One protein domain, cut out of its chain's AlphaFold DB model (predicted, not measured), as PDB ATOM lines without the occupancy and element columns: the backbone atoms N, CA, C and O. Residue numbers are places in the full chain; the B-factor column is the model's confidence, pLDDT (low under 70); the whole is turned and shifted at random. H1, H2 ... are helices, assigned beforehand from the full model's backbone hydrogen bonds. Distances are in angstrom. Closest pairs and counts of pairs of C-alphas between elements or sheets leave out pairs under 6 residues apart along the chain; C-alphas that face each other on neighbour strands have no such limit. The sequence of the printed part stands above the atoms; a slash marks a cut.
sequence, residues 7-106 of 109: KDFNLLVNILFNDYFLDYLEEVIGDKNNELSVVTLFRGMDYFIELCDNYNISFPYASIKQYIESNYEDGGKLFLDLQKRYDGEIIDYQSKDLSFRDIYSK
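This is residues 7 to 106 of the 109 residues of an uncharacterized protein of bacterium 1xD8-6 (UniProt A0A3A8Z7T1). Two long helices, H1 and H2, lie side by side and antiparallel as a hairpin, and H4 crosses the first end of H2 like the bar of a T, with the short H3 folded back along the beginning of H4. H2 is in the middle; the short H5, reached from the far end of H4, packs on H2 and stays clear of H1 and H3. The printed part has 100 residues, with five named helices in the order H1, H2, H3, H4, H5 and no named strand, an all-helix domain. It is compact, with a radius of gyration of the C-alphas of 13.7 A and spans of 39 by 35 by 20 A.

H1, residues 7 to 30, is the longest helix and touches H2, residues 38 to 54, with residues 17 to 28 alone. They form a helical hairpin at a shallow tilt of 22 degrees, opposite ways, and their closest C-alphas, of Leu 25 and Leu 41, are 6.7 A apart. H2 is the hub and touches the four other helices. H4, residues 75 to 94, touches it with residues 82 to 90 alone, beside residues 38 to 42 of H2. The two are about perpendicular at 82 degrees, and their closest C-alphas, of Val 39 and Tyr 86, are 5.5 A apart. H4 has a kink of 38 degrees near residue 88. H1 and H4 are close but not clearly touching, the closest C-alphas, of Ile 29 and Leu 82, being 7.9 A apart. H3, residues 64 to 71, forms a helical hairpin with H4 at a shallow tilt of 23 degrees, opposite ways. H4 touches H3 with residues 75 to 79 alone, and their closest C-alphas, of Glu 69 and Gly 75, are 4.1 A apart. H2 and H3 only just touch, with 3 pairs of C-alphas within 8 A; the closest are those of Met 45 and Ile 64, at 6.2 A. H5, residues 100 to 104, touches H2 beside residues 40 to 47, the closest C-alphas, of Arg 43 and Phe 100, being 5.7 A apart. H5 is apart from H1, H3 and H4. In H2, H3 and H5 every O i to N i+4 pair is within hydrogen-bond range; in H1 it is 19 of 20 and in H4 13 of 16.

H1 begins at C-alpha 7, (49.112, -124.745, 171.512), and is 33.4 A long. H2 is 24.2 A, H3 10.6 A, H4 26.8 A and H5 6.0 A long, from first to last C-alpha. H2 begins at C-alpha 38, (68.547, -114.517, 193.026), and H5 ends at C-alpha 104, (56.220, -113.995, 192.774).

The two C-alphas farthest apart, those of Lys 7 and Gly 88, are 39.4 A apart. The printed part has no cut and no long link; the links from H3 to H4 and from H4 to H5 are tight. The mean pLDDT of the printed part is 87.0, and residues 94 to 98 and 104 to 106 are under 70.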
ATOM      1  N   LYS A   7      48.326-125.744 172.257       82.44
ATOM      2  CA  LYS A   7      49.112-124.745 171.512       82.44
ATOM      3  C   LYS A   7      49.243-123.414 172.268       82.44
ATOM      4  O   LYS A   7      50.309-122.806 172.255       82.44
ATOM      5  N   ASP A   8      48.171-122.984 172.932       84.94
ATOM      6  CA  ASP A   8      48.113-121.715 173.653       84.94
ATOM      7  C   ASP A   8      48.831-121.860 175.000       84.94
ATOM      8  O   ASP A   8      49.523-120.945 175.434       84.94
ATOM      9  N   PHE A   9      48.756-123.040 175.624       84.50
ATOM     10  CA  PHE A   9      49.552-123.367 176.804       84.50
ATOM     11  C   PHE A   9      51.052-123.348 176.490       84.50
ATOM     12  O   PHE A   9      51.809-122.671 177.180       84.50
ATOM     13  N   ASN A  10      51.477-123.996 175.403       81.88
ATOM     14  CA  ASN A  10      52.874-123.978 174.964       81.88
ATOM     15  C   ASN A  10      53.352-122.559 174.623       81.88
ATOM     16  O   ASN A  10      54.497-122.213 174.912       81.88
ATOM     17  N   LEU A  11      52.494-121.713 174.041       86.31
ATOM     18  CA  LEU A  11      52.807-120.299 173.828       86.31
ATOM     19  C   LEU A  11      53.029-119.567 175.160       86.31
ATOM     20  O   LEU A  11      54.033-118.878 175.307       86.31
ATOM     21  N   LEU A  12      52.135-119.745 176.136       84.88
ATOM     22  CA  LEU A  12      52.256-119.121 177.459       84.88
ATOM     23  C   LEU A  12      53.513-119.580 178.208       84.88
ATOM     24  O   LEU A  12      54.184-118.764 178.831       84.88
ATOM     25  N   VAL A  13      53.856-120.866 178.120       84.81
ATOM     26  CA  VAL A  13      55.085-121.418 178.711       84.81
ATOM     27  C   VAL A  13      56.323-120.831 178.029       84.81
ATOM     28  O   VAL A  13      57.262-120.438 178.713       84.81
ATOM     29  N   ASN A  14      56.317-120.689 176.702       85.06
ATOM     30  CA  ASN A  14      57.415-120.032 175.989       85.06
ATOM     31  C   ASN A  14      57.555-118.550 176.362       85.06
ATOM     32  O   ASN A  14      58.678-118.078 176.498       85.06
ATOM     33  N   ILE A  15      56.450-117.824 176.542       85.56
ATOM     34  CA  ILE A  15      56.475-116.430 177.015       85.56
ATOM     35  C   ILE A  15      57.063-116.364 178.426       85.56
ATOM     36  O   ILE A  15      57.959-115.571 178.677       85.56
ATOM     37  N   LEU A  16      56.628-117.244 179.334       84.38
ATOM     38  CA  LEU A  16      57.192-117.333 180.682       84.38
ATOM     39  C   LEU A  16      58.698-117.638 180.654       84.38
ATOM     40  O   LEU A  16      59.458-117.116 181.463       84.38
ATOM     41  N   PHE A  17      59.153-118.483 179.736       86.94
ATOM     42  CA  PHE A  17      60.575-118.775 179.626       86.94
ATOM     43  C   PHE A  17      61.368-117.582 179.084       86.94
ATOM     44  O   PHE A  17      62.350-117.176 179.696       86.94
ATOM     45  N   ASN A  18      60.952-117.015 177.952       85.25
ATOM     46  CA  ASN A  18      61.710-115.950 177.300       85.25
ATOM     47  C   ASN A  18      61.610-114.637 178.078       85.25
ATOM     48  O   ASN A  18      62.615-114.137 178.568       85.25
ATOM     49  N   ASP A  19      60.395-114.125 178.244       76.88
ATOM     50  CA  ASP A  19      60.169-112.762 178.733       76.88
ATOM     51  C   ASP A  19      60.372-112.658 180.246       76.88
ATOM     52  O   ASP A  19      60.609-111.578 180.775       76.88
ATOM     53  N   TYR A  20      60.235-113.771 180.973       77.44
ATOM     54  CA  TYR A  20      60.442-113.771 182.415       77.44
ATOM     55  C   TYR A  20      61.770-114.407 182.817       77.44
ATOM     56  O   TYR A  20      62.562-113.750 183.482       77.44
ATOM     57  N   PHE A  21      62.051-115.658 182.440       86.31
ATOM     58  CA  PHE A  21      63.277-116.301 182.919       86.31
ATOM     59  C   PHE A  21      64.547-115.728 182.273       86.31
ATOM     60  O   PHE A  21      65.484-115.416 183.006       86.31
ATOM     61  N   LEU A  22      64.597-115.571 180.943       90.56
ATOM     62  CA  LEU A  22      65.811-115.079 180.274       90.56
ATOM     63  C   LEU A  22      66.098-113.618 180.620       90.56
ATOM     64  O   LEU A  22      67.209-113.309 181.045       90.56
ATOM     65  N   ASP A  23      65.098-112.747 180.505       90.31
ATOM     66  CA  ASP A  23      65.272-111.323 180.803       90.31
ATOM     67  C   ASP A  23      65.668-111.108 182.273       90.31
ATOM     68  O   ASP A  23      66.644-110.413 182.561       90.31
ATOM     69  N   TYR A  24      64.998-111.783 183.216       91.31
ATOM     70  CA  TYR A  24      65.337-111.664 184.636       91.31
ATOM     71  C   TYR A  24      66.717-112.239 184.967       91.31
ATOM     72  O   TYR A  24      67.420-111.705 185.824       91.31
ATOM     73  N   LEU A  25      67.134-113.318 184.297       93.69
ATOM     74  CA  LEU A  25      68.477-113.868 184.454       93.69
ATOM     75  C   LEU A  25      69.537-112.844 184.040       93.69
ATOM     76  O   LEU A  25      70.462-112.598 184.813       93.69
ATOM     77  N   GLU A  26      69.391-112.220 182.870       94.31
ATOM     78  CA  GLU A  26      70.322-111.189 182.396       94.31
ATOM     79  C   GLU A  26      70.383-109.991 183.350       94.31
ATOM     80  O   GLU A  26      71.469-109.509 183.688       94.31
ATOM     81  N   GLU A  27      69.233-109.545 183.859       93.75
ATOM     82  CA  GLU A  27      69.178-108.475 184.853       93.75
ATOM     83  C   GLU A  27      69.882-108.867 186.162       93.75
ATOM     84  O   GLU A  27      70.694-108.098 186.678       93.75
ATOM     85  N   VAL A  28      69.645-110.077 186.684       93.69
ATOM     86  CA  VAL A  28      70.286-110.584 187.912       93.69
ATOM     87  C   VAL A  28      71.802-110.731 187.748       93.69
ATOM     88  O   VAL A  28      72.545-110.458 188.698       93.69
ATOM     89  N   ILE A  29      72.274-111.137 186.565       93.81
ATOM     90  CA  ILE A  29      73.704-111.207 186.226       93.81
ATOM     91  C   ILE A  29      74.316-109.798 186.195       93.81
ATOM     92  O   ILE A  29      75.419-109.585 186.706       93.81
ATOM     93  N   GLY A  30      73.607-108.831 185.607       92.94
ATOM     94  CA  GLY A  30      74.033-107.433 185.522       92.94
ATOM     95  C   GLY A  30      73.923-106.650 186.837       92.94
ATOM     96  O   GLY A  30      74.571-105.608 186.990       92.94
ATOM     97  N   ASP A  31      73.133-107.142 187.790       92.38
ATOM     98  CA  ASP A  31      72.837-106.494 189.063       92.38
ATOM     99  C   ASP A  31      74.014-106.563 190.050       92.38
ATOM    100  O   ASP A  31      74.166-107.478 190.862       92.38
ATOM    101  N   LYS A  32      74.855-105.528 189.997       84.69
ATOM    102  CA  LYS A  32      76.021-105.363 190.879       84.69
ATOM    103  C   LYS A  32      75.661-104.979 192.314       84.69
ATOM    104  O   LYS A  32      76.506-105.134 193.197       84.69
ATOM    105  N   ASN A  33      74.461-104.444 192.539       88.75
ATOM    106  CA  ASN A  33      74.030-103.964 193.849       88.75
ATOM    107  C   ASN A  33      73.273-105.039 194.644       88.75
ATOM    108  O   ASN A  33      73.033-104.835 195.833       88.75
ATOM    109  N   ASN A  34      72.959-106.183 194.023       85.88
ATOM    110  CA  ASN A  34      72.121-107.243 194.588       85.88
ATOM    111  C   ASN A  34      70.723-106.728 194.983       85.88
ATOM    112  O   ASN A  34      70.189-107.109 196.024       85.88
ATOM    113  N   GLU A  35      70.156-105.823 194.180       87.50
ATOM    114  CA  GLU A  35      68.778-105.342 194.337       87.50
ATOM    115  C   GLU A  35      67.756-106.375 193.839       87.50
ATOM    116  O   GLU A  35      66.626-106.424 194.331       87.50
ATOM    117  N   LEU A  36      68.155-107.227 192.891       90.25
ATOM    118  CA  LEU A  36      67.340-108.296 192.335       90.25
ATOM    119  C   LEU A  36      67.568-109.614 193.078       90.25
ATOM    120  O   LEU A  36      68.690-110.018 193.402       90.25
ATOM    121  N   SER A  37      66.458-110.309 193.313       89.75
ATOM    122  CA  SER A  37      66.400-111.542 194.086       89.75
ATOM    123  C   SER A  37      66.900-112.732 193.272       89.75
ATOM    124  O   SER A  37      66.224-113.225 192.364       89.75
ATOM    125  N   VAL A  38      68.054-113.281 193.652       92.62
ATOM    126  CA  VAL A  38      68.547-114.517 193.026       92.62
ATOM    127  C   VAL A  38      67.739-115.734 193.500       92.62
ATOM    128  O   VAL A  38      67.644-116.738 192.796       92.62
ATOM    129  N   VAL A  39      67.084-115.637 194.663       91.31
ATOM    130  CA  VAL A  39      66.140-116.659 195.145       91.31
ATOM    131  C   VAL A  39      64.944-116.781 194.209       91.31
ATOM    132  O   VAL A  39      64.528-117.898 193.893       91.31
ATOM    133  N   THR A  40      64.415-115.649 193.741       88.62
ATOM    134  CA  THR A  40      63.324-115.611 192.761       88.62
ATOM    135  C   THR A  40      63.744-116.283 191.458       88.62
ATOM    136  O   THR A  40      63.006-117.124 190.951       88.62
ATOM    137  N   LEU A  41      64.950-115.982 190.966       91.56
ATOM    138  CA  LEU A  41      65.503-116.589 189.755       91.56
ATOM    139  C   LEU A  41      65.604-118.120 189.873       91.56
ATOM    140  O   LEU A  41      65.089-118.843 189.022       91.56
ATOM    141  N   PHE A  42      66.242-118.620 190.936       92.31
ATOM    142  CA  PHE A  42      66.468-120.058 191.124       92.31
ATOM    143  C   PHE A  42      65.147-120.811 191.277       92.31
ATOM    144  O   PHE A  42      64.884-121.767 190.551       92.31
ATOM    145  N   ARG A  43      64.269-120.335 192.167       89.06
ATOM    146  CA  ARG A  43      62.975-120.986 192.406       89.06
ATOM    147  C   ARG A  43      62.018-120.859 191.226       89.06
ATOM    148  O   ARG A  43      61.175-121.733 191.050       89.06
ATOM    149  N   GLY A  44      62.134-119.795 190.435       87.88
ATOM    150  CA  GLY A  44      61.375-119.631 189.197       87.88
ATOM    151  C   GLY A  44      61.777-120.646 188.142       87.88
ATOM    152  O   GLY A  44      60.904-121.248 187.521       87.88
ATOM    153  N   MET A  45      63.076-120.905 188.001       90.50
ATOM    154  CA  MET A  45      63.571-121.936 187.094       90.50
ATOM    155  C   MET A  45      63.184-123.344 187.546       90.50
ATOM    156  O   MET A  45      62.725-124.138 186.731       90.50
ATOM    157  N   ASP A  46      63.307-123.641 188.841       90.25
ATOM    158  CA  ASP A  46      62.878-124.932 189.389       90.25
ATOM    159  C   ASP A  46      61.375-125.154 189.158       90.25
ATOM    160  O   ASP A  46      60.967-126.211 188.681       90.25
ATOM    161  N   TYR A  47      60.552-124.127 189.406       88.12
ATOM    162  CA  TYR A  47      59.120-124.163 189.107       88.12
ATOM    163  C   TYR A  47      58.840-124.365 187.612       88.12
ATOM    164  O   TYR A  47      57.916-125.092 187.251       88.12
ATOM    165  N   PHE A  48      59.614-123.725 186.734       89.06
ATOM    166  CA  PHE A  48      59.466-123.871 185.289       89.06
ATOM    167  C   PHE A  48      59.788-125.295 184.824       89.06
ATOM    168  O   PHE A  48      59.015-125.876 184.065       89.06
ATOM    169  N   ILE A  49      60.882-125.879 185.315       90.19
ATOM    170  CA  ILE A  49      61.259-127.266 185.012       90.19
ATOM    171  C   ILE A  49      60.172-128.226 185.507       90.19
ATOM    172  O   ILE A  49      59.711-129.073 184.744       90.19
ATOM    173  N   GLU A  50      59.686-128.041 186.740       90.31
ATOM    174  CA  GLU A  50      58.591-128.843 187.294       90.31
ATOM    175  C   GLU A  50      57.307-128.713 186.454       90.31
ATOM    176  O   GLU A  50      56.588-129.689 186.227       90.31
ATOM    177  N   LEU A  51      57.010-127.510 185.952       87.81
ATOM    178  CA  LEU A  51      55.891-127.279 185.045       87.81
ATOM    179  C   LEU A  51      56.088-128.038 183.726       87.81
ATOM    180  O   LEU A  51      55.158-128.690 183.257       87.81
ATOM    181  N   CYS A  52      57.280-127.992 183.137       88.25
ATOM    182  CA  CYS A  52      57.569-128.733 181.916       88.25
ATOM    183  C   CYS A  52      57.388-130.245 182.113       88.25
ATOM    184  O   CYS A  52      56.690-130.875 181.315       88.25
ATOM    185  N   ASP A  53      57.912-130.801 183.206       89.38
ATOM    186  CA  ASP A  53      57.789-132.223 183.537       89.38
ATOM    187  C   ASP A  53      56.325-132.640 183.744       89.38
ATOM    188  O   ASP A  53      55.856-133.615 183.151       89.38
ATOM    189  N   ASN A  54      55.562-131.866 184.523       89.75
ATOM    190  CA  ASN A  54      54.157-132.159 184.829       89.75
ATOM    191  C   ASN A  54      53.253-132.182 183.590       89.75
ATOM    192  O   ASN A  54      52.231-132.874 183.578       89.75
ATOM    193  N   TYR A  55      53.612-131.429 182.551       86.31
ATOM    194  CA  TYR A  55      52.832-131.308 181.322       86.31
ATOM    195  C   TYR A  55      53.485-131.989 180.110       86.31
ATOM    196  O   TYR A  55      52.998-131.830 178.994       86.31
ATOM    197  N   ASN A  56      54.538-132.793 180.317       87.25
ATOM    198  CA  ASN A  56      55.307-133.462 179.256       87.25
ATOM    199  C   ASN A  56      55.819-132.498 178.166       87.25
ATOM    200  O   ASN A  56      55.917-132.863 176.991       87.25
ATOM    201  N   ILE A  57      56.146-131.263 178.544       86.44
ATOM    202  CA  ILE A  57      56.794-130.300 177.657       86.44
ATOM    203  C   ILE A  57      58.286-130.613 177.646       86.44
ATOM    204  O   ILE A  57      58.943-130.628 178.683       86.44
ATOM    205  N   SER A  58      58.835-130.837 176.456       86.62
ATOM    206  CA  SER A  58      60.266-131.082 176.298       86.62
ATOM    207  C   SER A  58      61.071-129.829 176.640       86.62
ATOM    208  O   SER A  58      61.050-128.857 175.884       86.62
ATOM    209  N   PHE A  59      61.850-129.889 177.720       88.25
ATOM    210  CA  PHE A  59      62.803-128.850 178.098       88.25
ATOM    211  C   PHE A  59      64.224-129.434 178.204       88.25
ATOM    212  O   PHE A  59      64.408-130.466 178.848       88.25
ATOM    213  N   PRO A  60      65.247-128.842 177.552       89.62
ATOM    214  CA  PRO A  60      66.551-129.494 177.399       89.62
ATOM    215  C   PRO A  60      67.479-129.360 178.618       89.62
ATOM    216  O   PRO A  60      68.609-129.851 178.573       89.62
ATOM    217  N   TYR A  61      67.031-128.712 179.696       92.50
ATOM    218  CA  TYR A  61      67.837-128.479 180.892       92.50
ATOM    219  C   TYR A  61      67.131-129.013 182.137       92.50
ATOM    220  O   TYR A  61      65.988-128.672 182.409       92.50
ATOM    221  N   ALA A  62      67.842-129.808 182.928       91.62
ATOM    222  CA  ALA A  62      67.361-130.379 184.181       91.62
ATOM    223  C   ALA A  62      67.575-129.454 185.394       91.62
ATOM    224  O   ALA A  62      67.168-129.787 186.501       91.62
ATOM    225  N   SER A  63      68.282-128.330 185.226       94.25
ATOM    226  CA  SER A  63      68.521-127.349 186.294       94.25
ATOM    227  C   SER A  63      68.981-126.001 185.740       94.25
ATOM    228  O   SER A  63      69.529-125.929 184.634       94.25
ATOM    229  N   ILE A  64      68.864-124.947 186.558       93.81
ATOM    230  CA  ILE A  64      69.462-123.637 186.261       93.81
ATOM    231  C   ILE A  64      70.982-123.726 186.073       93.81
ATOM    232  O   ILE A  64      71.539-123.071 185.198       93.81
ATOM    233  N   LYS A  65      71.656-124.600 186.835       96.69
ATOM    234  CA  LYS A  65      73.090-124.857 186.686       96.69
ATOM    235  C   LYS A  65      73.418-125.334 185.276       96.69
ATOM    236  O   LYS A  65      74.282-124.760 184.623       96.69
ATOM    237  N   GLN A  66      72.713-126.367 184.811       96.31
ATOM    238  CA  GLN A  66      72.940-126.921 183.479       96.31
ATOM    239  C   GLN A  66      72.659-125.877 182.398       96.31
ATOM    240  O   GLN A  66      73.415-125.796 181.432       96.31
ATOM    241  N   TYR A  67      71.603-125.071 182.567       95.12
ATOM    242  CA  TYR A  67      71.311-123.956 181.670       95.12
ATOM    243  C   TYR A  67      72.495-122.978 181.601       95.12
ATOM    244  O   TYR A  67      73.028-122.742 180.520       95.12
ATOM    245  N   ILE A  68      72.960-122.469 182.744       96.19
ATOM    246  CA  ILE A  68      74.033-121.468 182.802       96.19
ATOM    247  C   ILE A  68      75.353-122.025 182.250       96.19
ATOM    248  O   ILE A  68      75.991-121.389 181.413       96.19
ATOM    249  N   GLU A  69      75.752-123.230 182.667       96.75
ATOM    250  CA  GLU A  69      76.988-123.880 182.208       96.75
ATOM    251  C   GLU A  69      76.995-124.157 180.699       96.75
ATOM    252  O   GLU A  69      78.065-124.209 180.095       96.75
ATOM    253  N   SER A  70      75.818-124.321 180.086       96.12
ATOM    254  CA  SER A  70      75.689-124.593 178.650       96.12
ATOM    255  C   SER A  70      75.614-123.330 177.789       96.12
ATOM    256  O   SER A  70      75.898-123.416 176.596       96.12
ATOM    257  N   ASN A  71      75.208-122.185 178.353       95.25
ATOM    258  CA  ASN A  71      74.864-120.986 177.575       95.25
ATOM    259  C   ASN A  71      75.782-119.775 177.813       95.25
ATOM    260  O   ASN A  71      75.767-118.862 176.992       95.25
ATOM    261  N   TYR A  72      76.603-119.759 178.870       96.12
ATOM    262  CA  TYR A  72      77.480-118.621 179.183       96.12
ATOM    263  C   TYR A  72      78.964-118.988 179.138       96.12
ATOM    264  O   TYR A  72      79.378-120.067 179.568       96.12
ATOM    265  N   GLU A  73      79.784-118.041 178.673       93.06
ATOM    266  CA  GLU A  73      81.238-118.102 178.844       93.06
ATOM    267  C   GLU A  73      81.573-118.089 180.344       93.06
ATOM    268  O   GLU A  73      80.991-117.325 181.113       93.06
ATOM    269  N   ASP A  74      82.463-118.985 180.780       95.06
ATOM    270  CA  ASP A  74      82.735-119.248 182.200       95.06
ATOM    271  C   ASP A  74      81.479-119.585 183.036       95.06
ATOM    272  O   ASP A  74      81.439-119.328 184.244       95.06
ATOM    273  N   GLY A  75      80.461-120.215 182.434       96.12
ATOM    274  CA  GLY A  75      79.177-120.510 183.084       96.12
ATOM    275  C   GLY A  75      79.285-121.222 184.441       96.12
ATOM    276  O   GLY A  75      78.522-120.927 185.356       96.12
ATOM    277  N   GLY A  76      80.288-122.083 184.641       96.94
ATOM    278  CA  GLY A  76      80.537-122.709 185.947       96.94
ATOM    279  C   GLY A  76      80.916-121.703 187.043       96.94
ATOM    280  O   GLY A  76      80.463-121.824 188.180       96.94
ATOM    281  N   LYS A  77      81.709-120.678 186.710       97.12
ATOM    282  CA  LYS A  77      82.053-119.592 187.639       97.12
ATOM    283  C   LYS A  77      80.841-118.701 187.894       97.12
ATOM    284  O   LYS A  77      80.555-118.403 189.049       97.12
ATOM    285  N   LEU A  78      80.113-118.341 186.835       96.75
ATOM    286  CA  LEU A  78      78.890-117.549 186.944       96.75
ATOM    287  C   LEU A  78      77.865-118.223 187.864       96.75
ATOM    288  O   LEU A  78      77.334-117.594 188.778       96.75
ATOM    289  N   PHE A  79      77.637-119.524 187.677       97.56
ATOM    290  CA  PHE A  79      76.747-120.296 188.535       97.56
ATOM    291  C   PHE A  79      77.202-120.279 189.998       97.56
ATOM    292  O   PHE A  79      76.374-120.081 190.881       97.56
ATOM    293  N   LEU A  80      78.498-120.452 190.275       97.50
ATOM    294  CA  LEU A  80      79.018-120.412 191.647       97.50
ATOM    295  C   LEU A  80      78.810-119.044 192.313       97.50
ATOM    296  O   LEU A  80      78.461-118.993 193.494       97.50
ATOM    297  N   ASP A  81      78.990-117.951 191.571       95.62
ATOM    298  CA  ASP A  81      78.764-116.596 192.081       95.62
ATOM    299  C   ASP A  81      77.275-116.366 192.414       95.62
ATOM    300  O   ASP A  81      76.947-115.864 193.494       95.62
ATOM    301  N   LEU A  82      76.366-116.811 191.538       95.94
ATOM    302  CA  LEU A  82      74.919-116.749 191.771       95.94
ATOM    303  C   LEU A  82      74.470-117.667 192.915       95.94
ATOM    304  O   LEU A  82      73.689-117.244 193.767       95.94
ATOM    305  N   GLN A  83      75.004-118.887 192.995       96.25
ATOM    306  CA  GLN A  83      74.727-119.827 194.084       96.25
ATOM    307  C   GLN A  83      75.148-119.238 195.433       96.25
ATOM    308  O   GLN A  83      74.414-119.336 196.410       96.25
ATOM    309  N   LYS A  84      76.301-118.564 195.493       95.38
ATOM    310  CA  LYS A  84      76.758-117.910 196.721       95.38
ATOM    311  C   LYS A  84      75.817-116.786 197.163       95.38
ATOM    312  O   LYS A  84      75.585-116.638 198.363       95.38
ATOM    313  N   ARG A  85      75.279-115.995 196.224       94.38
ATOM    314  CA  ARG A  85      74.211-115.023 196.529       94.38
ATOM    315  C   ARG A  85      72.964-115.739 197.043       94.38
ATOM    316  O   ARG A  85      72.418-115.320 198.059       94.38
ATOM    317  N   TYR A  86      72.557-116.828 196.389       93.94
ATOM    318  CA  TYR A  86      71.366-117.592 196.758       93.94
ATOM    319  C   TYR A  86      71.469-118.122 198.183       93.94
ATOM    320  O   TYR A  86      70.560-117.901 198.976       93.94
ATOM    321  N   ASP A  87      72.592-118.742 198.540       92.44
ATOM    322  CA  ASP A  87      72.818-119.295 199.877       92.44
ATOM    323  C   ASP A  87      72.756-118.216 200.973       92.44
ATOM    324  O   ASP A  87      72.356-118.502 202.102       92.44
ATOM    325  N   GLY A  88      73.128-116.974 200.646       91.25
ATOM    326  CA  GLY A  88      73.003-115.831 201.550       91.25
ATOM    327  C   GLY A  88      71.570-115.308 201.667       91.25
ATOM    328  O   GLY A  88      71.095-115.062 202.771       91.25
ATOM    329  N   GLU A  89      70.877-115.158 200.540       89.50
ATOM    330  CA  GLU A  89      69.538-114.562 200.473       89.50
ATOM    331  C   GLU A  89      68.437-115.533 200.942       89.50
ATOM    332  O   GLU A  89      67.472-115.132 201.593       89.50
ATOM    333  N   ILE A  90      68.583-116.836 200.680       87.31
ATOM    334  CA  ILE A  90      67.556-117.854 200.959       87.31
ATOM    335  C   ILE A  90      67.212-117.972 202.448       87.31
ATOM    336  O   ILE A  90      66.108-118.395 202.790       87.31
ATOM    337  N   ILE A  91      68.119-117.565 203.337       85.12
ATOM    338  CA  ILE A  91      67.925-117.567 204.792       85.12
ATOM    339  C   ILE A  91      66.717-116.694 205.179       85.12
ATOM    340  O   ILE A  91      65.887-117.106 205.998       85.12
ATOM    341  N   ASP A  92      66.552-115.540 204.529       76.44
ATOM    342  CA  ASP A  92      65.440-114.617 204.793       76.44
ATOM    343  C   ASP A  92      64.085-115.205 204.363       76.44
ATOM    344  O   ASP A  92      63.042-114.904 204.956       76.44
ATOM    345  N   TYR A  93      64.103-116.105 203.375       71.56
ATOM    346  CA  TYR A  93      62.925-116.801 202.852       71.56
ATOM    347  C   TYR A  93      62.612-118.102 203.602       71.56
ATOM    348  O   TYR A  93      61.438-118.410 203.809       71.56
ATOM    349  N   GLN A  94      63.626-118.856 204.042       63.66
ATOM    350  CA  GLN A  94      63.459-120.107 204.799       63.66
ATOM    351  C   GLN A  94      62.734-119.893 206.125       63.66
ATOM    352  O   GLN A  94      61.966-120.752 206.547       63.66
ATOM    353  N   SER A  95      62.887-118.718 206.742       59.94
ATOM    354  CA  SER A  95      62.111-118.349 207.932       59.94
ATOM    355  C   SER A  95      60.586-118.312 207.703       59.94
ATOM    356  O   SER A  95      59.830-118.251 208.671       59.94
ATOM    357  N   LYS A  96      60.125-118.340 206.441       60.38
ATOM    358  CA  LYS A  96      58.726-118.115 206.038       60.38
ATOM    359  C   LYS A  96      58.104-119.232 205.185       60.38
ATOM    360  O   LYS A  96      56.959-119.058 204.782       60.38
ATOM    361  N   ASP A  97      58.826-120.321 204.903       63.78
ATOM    362  CA  ASP A  97      58.371-121.481 204.103       63.78
ATOM    363  C   ASP A  97      57.575-121.103 202.830       63.78
ATOM    364  O   ASP A  97      56.474-121.582 202.570       63.78
ATOM    365  N   LEU A  98      58.101-120.146 202.057       67.75
ATOM    366  CA  LEU A  98      57.410-119.581 200.890       67.75
ATOM    367  C   LEU A  98      57.606-120.465 199.652       67.75
ATOM    368  O   LEU A  98      58.720-120.918 199.410       67.75
ATOM    369  N   SER A  99      56.584-120.659 198.819       71.81
ATOM    370  CA  SER A  99      56.720-121.247 197.475       71.81
ATOM    371  C   SER A  99      57.114-120.190 196.433       71.81
ATOM    372  O   SER A  99      57.027-118.990 196.700       71.81
ATOM    373  N   PHE A 100      57.503-120.600 195.215       71.94
ATOM    374  CA  PHE A 100      57.710-119.654 194.102       71.94
ATOM    375  C   PHE A 100      56.485-118.751 193.887       71.94
ATOM    376  O   PHE A 100      56.630-117.539 193.748       71.94
ATOM    377  N   ARG A 101      55.267-119.306 193.972       70.81
ATOM    378  CA  ARG A 101      54.019-118.531 193.853       70.81
ATOM    379  C   ARG A 101      53.881-117.464 194.947       70.81
ATOM    380  O   ARG A 101      53.383-116.372 194.673       70.81
ATOM    381  N   ASP A 102      54.357-117.737 196.160       70.81
ATOM    382  CA  ASP A 102      54.308-116.787 197.284       70.81
ATOM    383  C   ASP A 102      55.392-115.704 197.207       70.81
ATOM    384  O   ASP A 102      55.241-114.625 197.787       70.81
ATOM    385  N   ILE A 103      56.498-115.994 196.517       71.25
ATOM    386  CA  ILE A 103      57.560-115.030 196.213       71.25
ATOM    387  C   ILE A 103      57.101-114.113 195.076       71.25
ATOM    388  O   ILE A 103      57.143-112.892 195.210       71.25
ATOM    389  N   TYR A 104      56.590-114.703 193.995       68.31
ATOM    390  CA  TYR A 104      56.220-113.995 192.774       68.31
ATOM    391  C   TYR A 104      55.010-113.070 192.950       68.31
ATOM    392  O   TYR A 104      54.999-111.955 192.442       68.31
ATOM    393  N   SER A 105      54.017-113.477 193.745       61.84
ATOM    394  CA  SER A 105      52.829-112.657 194.045       61.84
ATOM    395  C   SER A 105      53.119-111.366 194.825       61.84
ATOM    396  O   SER A 105      52.219-110.545 194.994       61.84
ATOM    397  N   LYS A 106      54.353-111.174 195.307       59.34
ATOM    398  CA  LYS A 106      54.797-109.964 196.015       59.34
ATOM    399  C   LYS A 106      55.578-108.995 195.129       59.34
ATOM    400  O   LYS A 106      55.876-107.892 195.583       59.34
TER     401      LYS A 106